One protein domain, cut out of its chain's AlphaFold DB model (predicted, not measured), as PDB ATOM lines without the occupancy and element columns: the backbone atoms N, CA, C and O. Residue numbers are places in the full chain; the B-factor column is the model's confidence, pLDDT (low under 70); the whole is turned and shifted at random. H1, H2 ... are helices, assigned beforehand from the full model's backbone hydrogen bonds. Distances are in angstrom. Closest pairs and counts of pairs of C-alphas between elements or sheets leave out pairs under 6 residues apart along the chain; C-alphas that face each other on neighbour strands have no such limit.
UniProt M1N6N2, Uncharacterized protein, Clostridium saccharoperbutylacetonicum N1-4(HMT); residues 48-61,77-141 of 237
ATOM      1  N   GLU A  48     -16.959  32.500  31.202       57.03
ATOM      2  CA  GLU A  48     -17.327  31.109  30.936       57.03
ATOM      3  C   GLU A  48     -18.408  31.052  29.851       57.03
ATOM      4  O   GLU A  48     -18.229  30.379  28.848       57.03
ATOM      5  N   GLU A  49     -19.479  31.839  29.959       56.38
ATOM      6  CA  GLU A  49     -20.559  31.877  28.966       56.38
ATOM      7  C   GLU A  49     -20.101  32.263  27.549       56.38
ATOM      8  O   GLU A  49     -20.559  31.673  26.568       56.38
ATOM      9  N   ASN A  50     -19.160  33.202  27.424       58.22
ATOM     10  CA  ASN A  50     -18.576  33.558  26.128       58.22
ATOM     11  C   ASN A  50     -17.668  32.445  25.582       58.22
ATOM     12  O   ASN A  50     -17.738  32.127  24.390       58.22
ATOM     13  N   ASP A  51     -16.873  31.811  26.446       61.41
ATOM     14  CA  ASP A  51     -16.012  30.686  26.077       61.41
ATOM     15  C   ASP A  51     -16.851  29.496  25.572       61.41
ATOM     16  O   ASP A  51     -16.476  28.831  24.607       61.41
ATOM     17  N   LEU A  52     -18.036  29.269  26.152       63.03
ATOM     18  CA  LEU A  52     -18.990  28.230  25.743       63.03
ATOM     19  C   LEU A  52     -19.532  28.432  24.320       63.03
ATOM     20  O   LEU A  52     -19.598  27.488  23.521       63.03
ATOM     21  N   VAL A  53     -19.928  29.665  23.998       60.12
ATOM     22  CA  VAL A  53     -20.437  30.027  22.669       60.12
ATOM     23  C   VAL A  53     -19.327  29.906  21.633       60.12
ATOM     24  O   VAL A  53     -19.553  29.321  20.574       60.12
ATOM     25  N   SER A  54     -18.121  30.369  21.973       62.41
ATOM     26  CA  SER A  54     -16.947  30.216  21.116       62.41
ATOM     27  C   SER A  54     -16.677  28.745  20.823       62.41
ATOM     28  O   SER A  54     -16.662  28.374  19.656       62.41
ATOM     29  N   ILE A  55     -16.587  27.886  21.847       67.50
ATOM     30  CA  ILE A  55     -16.264  26.459  21.680       67.50
ATOM     31  C   ILE A  55     -17.298  25.752  20.804       67.50
ATOM     32  O   ILE A  55     -16.932  25.059  19.860       67.50
ATOM     33  N   SER A  56     -18.596  25.938  21.060       66.50
ATOM     34  CA  SER A  56     -19.651  25.291  20.257       66.50
ATOM     35  C   SER A  56     -19.656  25.743  18.790       66.50
ATOM     36  O   SER A  56     -19.831  24.918  17.888       66.50
ATOM     37  N   GLN A  57     -19.410  27.031  18.546       65.88
ATOM     38  CA  GLN A  57     -19.294  27.591  17.205       65.88
ATOM     39  C   GLN A  57     -18.019  27.106  16.499       65.88
ATOM     40  O   GLN A  57     -18.089  26.689  15.343       65.88
ATOM     41  N   GLN A  58     -16.888  27.092  17.209       68.00
ATOM     42  CA  GLN A  58     -15.606  26.542  16.759       68.00
ATOM     43  C   GLN A  58     -15.767  25.074  16.352       68.00
ATOM     44  O   GLN A  58     -15.336  24.681  15.273       68.00
ATOM     45  N   GLY A  59     -16.493  24.307  17.172       67.25
ATOM     46  CA  GLY A  59     -16.807  22.895  16.968       67.25
ATOM     47  C   GLY A  59     -17.468  22.656  15.629       67.25
ATOM     48  O   GLY A  59     -17.029  21.831  14.840       67.25
ATOM     49  N   MET A  60     -18.525  23.411  15.352       68.00
ATOM     50  CA  MET A  60     -19.253  23.281  14.098       68.00
ATOM     51  C   MET A  60     -18.459  23.723  12.869       68.00
ATOM     52  O   MET A  60     -18.576  23.080  11.831       68.00
ATOM     53  N   GLN A  61     -17.697  24.815  12.973       67.62
ATOM     54  CA  GLN A  61     -16.949  25.377  11.845       67.62
ATOM     55  C   GLN A  61     -15.832  24.430  11.404       67.62
ATOM     56  O   GLN A  61     -15.800  24.013  10.252       67.62
ATOM     57  N   SER A  77      -9.013  13.389  14.463       80.88
ATOM     58  CA  SER A  77      -8.263  12.219  13.976       80.88
ATOM     59  C   SER A  77      -6.823  12.229  14.482       80.88
ATOM     60  O   SER A  77      -6.339  11.216  14.973       80.88
ATOM     61  N   SER A  78      -6.181  13.401  14.474       80.88
ATOM     62  CA  SER A  78      -4.821  13.583  14.997       80.88
ATOM     63  C   SER A  78      -4.699  13.226  16.486       80.88
ATOM     64  O   SER A  78      -3.704  12.643  16.911       80.88
ATOM     65  N   LEU A  79      -5.736  13.514  17.279       82.75
ATOM     66  CA  LEU A  79      -5.774  13.195  18.705       82.75
ATOM     67  C   LEU A  79      -6.024  11.704  18.959       82.75
ATOM     68  O   LEU A  79      -5.528  11.170  19.952       82.75
ATOM     69  N   VAL A  80      -6.772  11.036  18.074       83.88
ATOM     70  CA  VAL A  80      -6.967   9.579  18.117       83.88
ATOM     71  C   VAL A  80      -5.677   8.854  17.746       83.88
ATOM     72  O   VAL A  80      -5.259   7.937  18.450       83.88
ATOM     73  N   GLU A  81      -5.010   9.294  16.680       81.19
ATOM     74  CA  GLU A  81      -3.730   8.740  16.226       81.19
ATOM     75  C   GLU A  81      -2.617   8.931  17.261       81.19
ATOM     76  O   GLU A  81      -1.835   8.012  17.505       81.19
ATOM     77  N   ALA A  82      -2.580  10.090  17.928       77.69
ATOM     78  CA  ALA A  82      -1.656  10.360  19.028       77.69
ATOM     79  C   ALA A  82      -1.972   9.559  20.308       77.69
ATOM     80  O   ALA A  82      -1.183   9.573  21.252       77.69
ATOM     81  N   GLY A  83      -3.124   8.881  20.368       79.94
ATOM     82  CA  GLY A  83      -3.591   8.164  21.554       79.94
ATOM     83  C   GLY A  83      -4.046   9.076  22.697       79.94
ATOM     84  O   GLY A  83      -4.311   8.588  23.795       79.94
ATOM     85  N   THR A  84      -4.156  10.387  22.456       83.88
ATOM     86  CA  THR A  84      -4.668  11.363  23.428       83.88
ATOM     87  C   THR A  84      -6.126  11.073  23.759       83.88
ATOM     88  O   THR A  84      -6.522  11.186  24.914       83.88
ATOM     89  N   ILE A  85      -6.920  10.662  22.767       84.44
ATOM     90  CA  ILE A  85      -8.299  10.191  22.938       84.44
ATOM     91  C   ILE A  85      -8.515   8.888  22.161       84.44
ATOM     92  O   ILE A  85      -7.764   8.546  21.257       84.44
ATOM     93  N   THR A  86      -9.563   8.150  22.499       87.56
ATOM     94  CA  THR A  86     -10.011   6.965  21.758       87.56
ATOM     95  C   THR A  86     -10.975   7.350  20.638       87.56
ATOM     96  O   THR A  86     -11.580   8.425  20.654       87.56
ATOM     97  N   GLN A  87     -11.191   6.438  19.688       85.25
ATOM     98  CA  GLN A  87     -12.183   6.645  18.632       85.25
ATOM     99  C   GLN A  87     -13.600   6.841  19.198       85.25
ATOM    100  O   GLN A  87     -14.346   7.690  18.715       85.25
ATOM    101  N   ASP A  88     -13.962   6.107  20.251       86.50
ATOM    102  CA  ASP A  88     -15.268   6.248  20.904       86.50
ATOM    103  C   ASP A  88     -15.423   7.620  21.574       86.50
ATOM    104  O   ASP A  88     -16.483   8.242  21.483       86.50
ATOM    105  N   GLN A  89     -14.349   8.142  22.177       85.88
ATOM    106  CA  GLN A  89     -14.313   9.502  22.718       85.88
ATOM    107  C   GLN A  89     -14.452  10.552  21.611       85.88
ATOM    108  O   GLN A  89     -15.256  11.473  21.753       85.88
ATOM    109  N   ALA A  90     -13.745  10.398  20.487       84.69
ATOM    110  CA  ALA A  90     -13.874  11.297  19.339       84.69
ATOM    111  C   ALA A  90     -15.308  11.308  18.775       84.69
ATOM    112  O   ALA A  90     -15.870  12.374  18.512       84.69
ATOM    113  N   ASN A  91     -15.942  10.136  18.676       85.44
ATOM    114  CA  ASN A  91     -17.336  10.006  18.246       85.44
ATOM    115  C   ASN A  91     -18.304  10.698  19.225       85.44
ATOM    116  O   ASN A  91     -19.246  11.375  18.803       85.44
ATOM    117  N   ALA A  92     -18.076  10.560  20.536       86.56
ATOM    118  CA  ALA A  92     -18.887  11.212  21.564       86.56
ATOM    119  C   ALA A  92     -18.771  12.743  21.500       86.56
ATOM    120  O   ALA A  92     -19.786  13.441  21.544       86.56
ATOM    121  N   VAL A  93     -17.551  13.257  21.325       86.25
ATOM    122  CA  VAL A  93     -17.275  14.685  21.110       86.25
ATOM    123  C   VAL A  93     -18.052  15.196  19.900       86.25
ATOM    124  O   VAL A  93     -18.852  16.125  20.026       86.25
ATOM    125  N   GLN A  94     -17.907  14.533  18.753       84.81
ATOM    126  CA  GLN A  94     -18.608  14.899  17.523       84.81
ATOM    127  C   GLN A  94     -20.134  14.929  17.710       84.81
ATOM    128  O   GLN A  94     -20.796  15.887  17.304       84.81
ATOM    129  N   SER A  95     -20.697  13.917  18.374       84.06
ATOM    130  CA  SER A  95     -22.135  13.822  18.644       84.06
ATOM    131  C   SER A  95     -22.665  14.996  19.477       84.06
ATOM    132  O   SER A  95     -23.713  15.575  19.153       84.06
ATOM    133  N   VAL A  96     -21.937  15.400  20.524       82.62
ATOM    134  CA  VAL A  96     -22.354  16.517  21.384       82.62
ATOM    135  C   VAL A  96     -22.304  17.841  20.625       82.62
ATOM    136  O   VAL A  96     -23.269  18.608  20.672       82.62
ATOM    137  N   PHE A  97     -21.239  18.098  19.867       79.88
ATOM    138  CA  PHE A  97     -21.136  19.323  19.075       79.88
ATOM    139  C   PHE A  97     -22.189  19.406  17.963       79.88
ATOM    140  O   PHE A  97     -22.789  20.462  17.773       79.88
ATOM    141  N   GLN A  98     -22.490  18.304  17.269       78.00
ATOM    142  CA  GLN A  98     -23.571  18.266  16.277       78.00
ATOM    143  C   GLN A  98     -24.941  18.526  16.910       78.00
ATOM    144  O   GLN A  98     -25.771  19.242  16.348       78.00
ATOM    145  N   SER A  99     -25.188  17.941  18.082       76.69
ATOM    146  CA  SER A  99     -26.449  18.115  18.804       76.69
ATOM    147  C   SER A  99     -26.647  19.568  19.231       76.69
ATOM    148  O   SER A  99     -27.716  20.128  18.992       76.69
ATOM    149  N   ARG A 100     -25.594  20.210  19.752       72.56
ATOM    150  CA  ARG A 100     -25.587  21.650  20.051       72.56
ATOM    151  C   ARG A 100     -25.751  22.506  18.802       72.56
ATOM    152  O   ARG A 100     -26.507  23.471  18.807       72.56
ATOM    153  N   GLY A 101     -25.104  22.122  17.710       68.94
ATOM    154  CA  GLY A 101     -25.236  22.805  16.436       68.94
ATOM    155  C   GLY A 101     -26.667  22.875  15.913       68.94
ATOM    156  O   GLY A 101     -27.153  23.945  15.544       68.94
ATOM    157  N   ARG A 102     -27.378  21.743  15.958       69.38
ATOM    158  CA  ARG A 102     -28.799  21.666  15.580       69.38
ATOM    159  C   ARG A 102     -29.697  22.474  16.517       69.38
ATOM    160  O   ARG A 102     -30.660  23.086  16.056       69.38
ATOM    161  N   GLU A 103     -29.384  22.499  17.811       64.88
ATOM    162  CA  GLU A 103     -30.101  23.309  18.805       64.88
ATOM    163  C   GLU A 103     -30.015  24.810  18.468       64.88
ATOM    164  O   GLU A 103     -31.037  25.501  18.441       64.88
ATOM    165  N   ILE A 104     -28.823  25.292  18.097       62.00
ATOM    166  CA  ILE A 104     -28.587  26.685  17.681       62.00
ATOM    167  C   ILE A 104     -29.360  27.021  16.395       62.00
ATOM    168  O   ILE A 104     -30.032  28.052  16.331       62.00
ATOM    169  N   GLN A 105     -29.318  26.140  15.391       61.38
ATOM    170  CA  GLN A 105     -30.023  26.337  14.117       61.38
ATOM    171  C   GLN A 105     -31.549  26.391  14.276       61.38
ATOM    172  O   GLN A 105     -32.216  27.134  13.561       61.38
ATOM    173  N   THR A 106     -32.102  25.622  15.217       56.56
ATOM    174  CA  THR A 106     -33.557  25.523  15.423       56.56
ATOM    175  C   THR A 106     -34.110  26.690  16.248       56.56
ATOM    176  O   THR A 106     -35.222  27.149  16.003       56.56
ATOM    177  N   SER A 107     -33.347  27.188  17.226       56.91
ATOM    178  CA  SER A 107     -33.785  28.246  18.150       56.91
ATOM    179  C   SER A 107     -33.663  29.660  17.554       56.91
ATOM    180  O   SER A 107     -34.338  30.581  18.014       56.91
ATOM    181  N   GLY A 108     -32.780  29.880  16.566       52.25
ATOM    182  CA  GLY A 108     -32.503  31.203  15.969       52.25
ATOM    183  C   GLY A 108     -31.932  32.251  16.944       52.25
ATOM    184  O   GLY A 108     -31.521  33.334  16.542       52.25
ATOM    185  N   THR A 109     -31.884  31.910  18.228       48.56
ATOM    186  CA  THR A 109     -31.394  32.693  19.357       48.56
ATOM    187  C   THR A 109     -30.561  31.747  20.214       48.56
ATOM    188  O   THR A 109     -31.002  30.621  20.470       48.56
ATOM    189  N   TYR A 110     -29.384  32.183  20.672       51.91
ATOM    190  CA  TYR A 110     -28.651  31.507  21.746       51.91
ATOM    191  C   TYR A 110     -29.514  31.586  23.010       51.91
ATOM    192  O   TYR A 110     -29.465  32.552  23.768       51.91
ATOM    193  N   SER A 111     -30.415  30.621  23.178       45.16
ATOM    194  CA  SER A 111     -31.298  30.576  24.331       45.16
ATOM    195  C   SER A 111     -30.473  30.138  25.535       45.16
ATOM    196  O   SER A 111     -30.294  28.949  25.774       45.16
ATOM    197  N   ASN A 112     -30.045  31.109  26.343       48.84
ATOM    198  CA  ASN A 112     -29.452  30.950  27.682       48.84
ATOM    199  C   ASN A 112     -30.378  30.250  28.708       48.84
ATOM    200  O   ASN A 112     -30.165  30.336  29.917       48.84
ATOM    201  N   ILE A 113     -31.455  29.609  28.249       44.16
ATOM    202  CA  ILE A 113     -32.578  29.134  29.063       44.16
ATOM    203  C   ILE A 113     -32.301  27.746  29.650       44.16
ATOM    204  O   ILE A 113     -32.832  27.412  30.708       44.16
ATOM    205  N   THR A 114     -31.418  26.953  29.045       45.91
ATOM    206  CA  THR A 114     -30.880  25.749  29.681       45.91
ATOM    207  C   THR A 114     -29.428  26.028  30.025       45.91
ATOM    208  O   THR A 114     -28.682  26.531  29.193       45.91
ATOM    209  N   LYS A 115     -29.051  25.784  31.286       51.69
ATOM    210  CA  LYS A 115     -27.689  25.894  31.825       51.69
ATOM    211  C   LYS A 115     -26.676  25.541  30.729       51.69
ATOM    212  O   LYS A 115     -26.547  24.370  30.383       51.69
ATOM    213  N   SER A 116     -26.046  26.556  30.136       52.06
ATOM    214  CA  SER A 116     -25.122  26.389  29.019       52.06
ATOM    215  C   SER A 116     -23.976  25.522  29.535       52.06
ATOM    216  O   SER A 116     -23.225  25.919  30.420       52.06
ATOM    217  N   GLN A 117     -23.963  24.252  29.141       59.78
ATOM    218  CA  GLN A 117     -22.901  23.318  29.492       59.78
ATOM    219  C   GLN A 117     -21.960  23.317  28.308       59.78
ATOM    220  O   GLN A 117     -22.427  23.117  27.180       59.78
ATOM    221  N   ASN A 118     -20.666  23.518  28.572       69.88
ATOM    222  CA  ASN A 118     -19.628  23.302  27.571       69.88
ATOM    223  C   ASN A 118     -19.931  21.952  26.928       69.88
ATOM    224  O   ASN A 118     -20.194  20.996  27.669       69.88
ATOM    225  N   PRO A 119     -19.973  21.849  25.591       75.25
ATOM    226  CA  PRO A 119     -20.167  20.554  24.953       75.25
ATOM    227  C   PRO A 119     -19.208  19.506  25.549       75.25
ATOM    228  O   PRO A 119     -19.623  18.390  25.854       75.25
ATOM    229  N   LEU A 120     -17.977  19.905  25.876       84.56
ATOM    230  CA  LEU A 120     -16.999  19.042  26.530       84.56
ATOM    231  C   LEU A 120     -17.272  18.806  28.027       84.56
ATOM    232  O   LEU A 120     -17.029  17.702  28.496       84.56
ATOM    233  N   GLU A 121     -17.861  19.755  28.763       83.06
ATOM    234  CA  GLU A 121     -18.174  19.596  30.204       83.06
ATOM    235  C   GLU A 121     -19.108  18.412  30.451       83.06
ATOM    236  O   GLU A 121     -18.949  17.663  31.415       83.06
ATOM    237  N   SER A 122     -20.075  18.207  29.552       82.56
ATOM    238  CA  SER A 122     -20.984  17.062  29.642       82.56
ATOM    239  C   SER A 122     -20.250  15.723  29.514       82.56
ATOM    240  O   SER A 122     -20.618  14.752  30.172       82.56
ATOM    241  N   LEU A 123     -19.174  15.686  28.723       86.56
ATOM    242  CA  LEU A 123     -18.341  14.504  28.518       86.56
ATOM    243  C   LEU A 123     -17.341  14.304  29.663       86.56
ATOM    244  O   LEU A 123     -17.079  13.161  30.030       86.56
ATOM    245  N   ILE A 124     -16.838  15.390  30.254       85.81
ATOM    246  CA  ILE A 124     -15.981  15.360  31.450       85.81
ATOM    247  C   ILE A 124     -16.775  14.849  32.651       85.81
ATOM    248  O   ILE A 124     -16.365  13.908  33.324       85.81
ATOM    249  N   THR A 125     -17.968  15.407  32.873       84.25
ATOM    250  CA  THR A 125     -18.863  14.998  33.965       84.25
ATOM    251  C   THR A 125     -19.293  13.536  33.827       84.25
ATOM    252  O   THR A 125     -19.409  12.828  34.824       84.25
ATOM    253  N   ALA A 126     -19.511  13.065  32.595       84.19
ATOM    254  CA  ALA A 126     -19.822  11.664  32.313       84.19
ATOM    255  C   ALA A 126     -18.615  10.719  32.475       84.19
ATOM    256  O   ALA A 126     -18.787   9.503  32.405       84.19
ATOM    257  N   GLY A 127     -17.403  11.253  32.671       85.38
ATOM    258  CA  GLY A 127     -16.162  10.479  32.709       85.38
ATOM    259  C   GLY A 127     -15.752   9.913  31.348       85.38
ATOM    260  O   GLY A 127     -14.865   9.066  31.279       85.38
ATOM    261  N   THR A 128     -16.392  10.362  30.265       89.12
ATOM    262  CA  THR A 128     -16.066   9.946  28.901       89.12
ATOM    263  C   THR A 128     -14.704  10.489  28.494       89.12
ATOM    264  O   THR A 128     -13.953   9.769  27.856       89.12
ATOM    265  N   ILE A 129     -14.370  11.725  28.872       83.62
ATOM    266  CA  ILE A 129     -13.051  12.344  28.662       83.62
ATOM    267  C   ILE A 129     -12.552  12.973  29.967       83.62
ATOM    268  O   ILE A 129     -13.333  13.247  30.873       83.62
ATOM    269  N   THR A 130     -11.251  13.218  30.062       85.38
ATOM    270  CA  THR A 130     -10.624  13.974  31.157       85.38
ATOM    271  C   THR A 130     -10.541  15.467  30.830       85.38
ATOM    272  O   THR A 130     -10.742  15.868  29.682       85.38
ATOM    273  N   GLN A 131     -10.212  16.293  31.829       80.44
ATOM    274  CA  GLN A 131      -9.972  17.725  31.624       80.44
ATOM    275  C   GLN A 131      -8.833  17.972  30.621       80.44
ATOM    276  O   GLN A 131      -9.019  18.713  29.662       80.44
ATOM    277  N   ASP A 132      -7.705  17.271  30.767       74.69
ATOM    278  CA  ASP A 132      -6.543  17.412  29.875       74.69
ATOM    279  C   ASP A 132      -6.881  17.034  28.418       74.69
ATOM    280  O   ASP A 132      -6.412  17.653  27.456       74.69
ATOM    281  N   GLN A 133      -7.744  16.029  28.238       78.44
ATOM    282  CA  GLN A 133      -8.267  15.653  26.923       78.44
ATOM    283  C   GLN A 133      -9.191  16.732  26.354       78.44
ATOM    284  O   GLN A 133      -9.109  17.031  25.165       78.44
ATOM    285  N   ALA A 134     -10.047  17.336  27.182       79.94
ATOM    286  CA  ALA A 134     -10.913  18.435  26.763       79.94
ATOM    287  C   ALA A 134     -10.108  19.674  26.335       79.94
ATOM    288  O   ALA A 134     -10.424  20.278  25.308       79.94
ATOM    289  N   ASP A 135      -9.043  20.005  27.063       79.56
ATOM    290  CA  ASP A 135      -8.147  21.114  26.725       79.56
ATOM    291  C   ASP A 135      -7.409  20.851  25.401       79.56
ATOM    292  O   ASP A 135      -7.331  21.734  24.542       79.56
ATOM    293  N   SER A 136      -6.958  19.611  25.182       79.56
ATOM    294  CA  SER A 136      -6.341  19.189  23.916       79.56
ATOM    295  C   SER A 136      -7.319  19.296  22.741       79.56
ATOM    296  O   SER A 136      -6.983  19.864  21.705       79.56
ATOM    297  N   ILE A 137      -8.557  18.818  22.917       82.12
ATOM    298  CA  ILE A 137      -9.623  18.927  21.908       82.12
ATOM    299  C   ILE A 137      -9.889  20.391  21.551       82.12
ATOM    300  O   ILE A 137      -9.985  20.721  20.370       82.12
ATOM    301  N   LYS A 138      -9.993  21.269  22.556       81.62
ATOM    302  CA  LYS A 138     -10.206  22.705  22.348       81.62
ATOM    303  C   LYS A 138      -9.071  23.316  21.525       81.62
ATOM    304  O   LYS A 138      -9.338  23.968  20.523       81.62
ATOM    305  N   SER A 139      -7.822  23.040  21.898       79.25
ATOM    306  CA  SER A 139      -6.651  23.557  21.185       79.25
ATOM    307  C   SER A 139      -6.599  23.097  19.725       79.25
ATOM    308  O   SER A 139      -6.360  23.911  18.833       79.25
ATOM    309  N   THR A 140      -6.873  21.819  19.452       79.38
ATOM    310  CA  THR A 140      -6.894  21.294  18.078       79.38
ATOM    311  C   THR A 140      -8.008  21.919  17.242       79.38
ATOM    312  O   THR A 140      -7.824  22.206  16.061       79.38
ATOM    313  N   LEU A 141      -9.166  22.155  17.853       77.88
ATOM    314  CA  LEU A 141     -10.310  22.778  17.203       77.88
ATOM    315  C   LEU A 141     -10.066  24.261  16.882       77.88
ATOM    316  O   LEU A 141     -10.444  24.728  15.807       77.88
TER     317      LEU A 141
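This is residues 48 to 61 and 77 to 141 of the 237 residues of an uncharacterized protein of Clostridium saccharoperbutylacetonicum N1-4(HMT) (UniProt M1N6N2). One long helix, H3, makes the longest axis of the model, and H1 and H4 cross it, H1 nearly at right angles. H5 folds back beside H4 and reaches H1 without coming near H3, while the short H2 sits at the first end of H3. From the far end of H3, residues 108 to 118 lead back to H4. The printed part has 79 residues and five named helices, in the order H1, H2, H3, H4, H5, with no named strand; the class is all helix. It is compact, with a radius of gyration of the C-alphas of 12.5 A, and elongated, with spans of 37 by 21 by 19 A.

H1, residues 48 to 61, touches H3, residues 87 to 107, about perpendicular at 77 degrees; H1 does so with residues 56 to 60 alone and H3 with residues 97 to 101 alone, and the closest C-alphas, those of Gly 59 and Phe 97, are 6.0 A apart. H2, residues 77 to 81, only just touches H3, with 3 pairs of C-alphas within 8 A, the closest being Val 80 and Gln 87 at 6.0 A. H3 touches H4, residues 119 to 125, at a steep tilt of 51 degrees, opposite ways; their closest C-alphas, Val 96 and Pro 119, are 5.8 A apart. H4 and H5, residues 131 to 141, form a helical hairpin at a shallow tilt of 15 degrees, opposite ways; they only just touch, with 3 pairs of C-alphas within 8 A, the closest being Leu 120 and Ala 134 at 6.1 A. H1 and H5 only just touch, with 3 such pairs, the closest being Gly 59 and Leu 141 at 6.5 A. H3 and H5 are apart. In H1, H2, H3 and H5 every O i to N i+4 pair is within hydrogen-bond range; in H4 it is 2 of 3.

H1 begins at C-alpha 48, (-17.327, 31.109, 30.936), and is 19.9 A long from first to last C-alpha. H3 measures 30.6 A, from C-alpha 87 at (-12.183, 6.645, 18.632) to C-alpha 107. H5 measures 15.3 A and ends at C-alpha 141, (-10.310, 22.778, 17.203).

The two C-alphas farthest apart, those of Glu 81 and Ile 113, are 37.6 A apart. Residues 62 to 76 are not printed, and C-alphas 61 and 77 are 15.9 A apart across this cut. The link from H3 to H4 is long, with 11 residues; those from H2 to H3 and from H4 to H5 are tight. Mean pLDDT of the printed part is 73.0, and residues 48 to 61 and 101 to 118 are under 70.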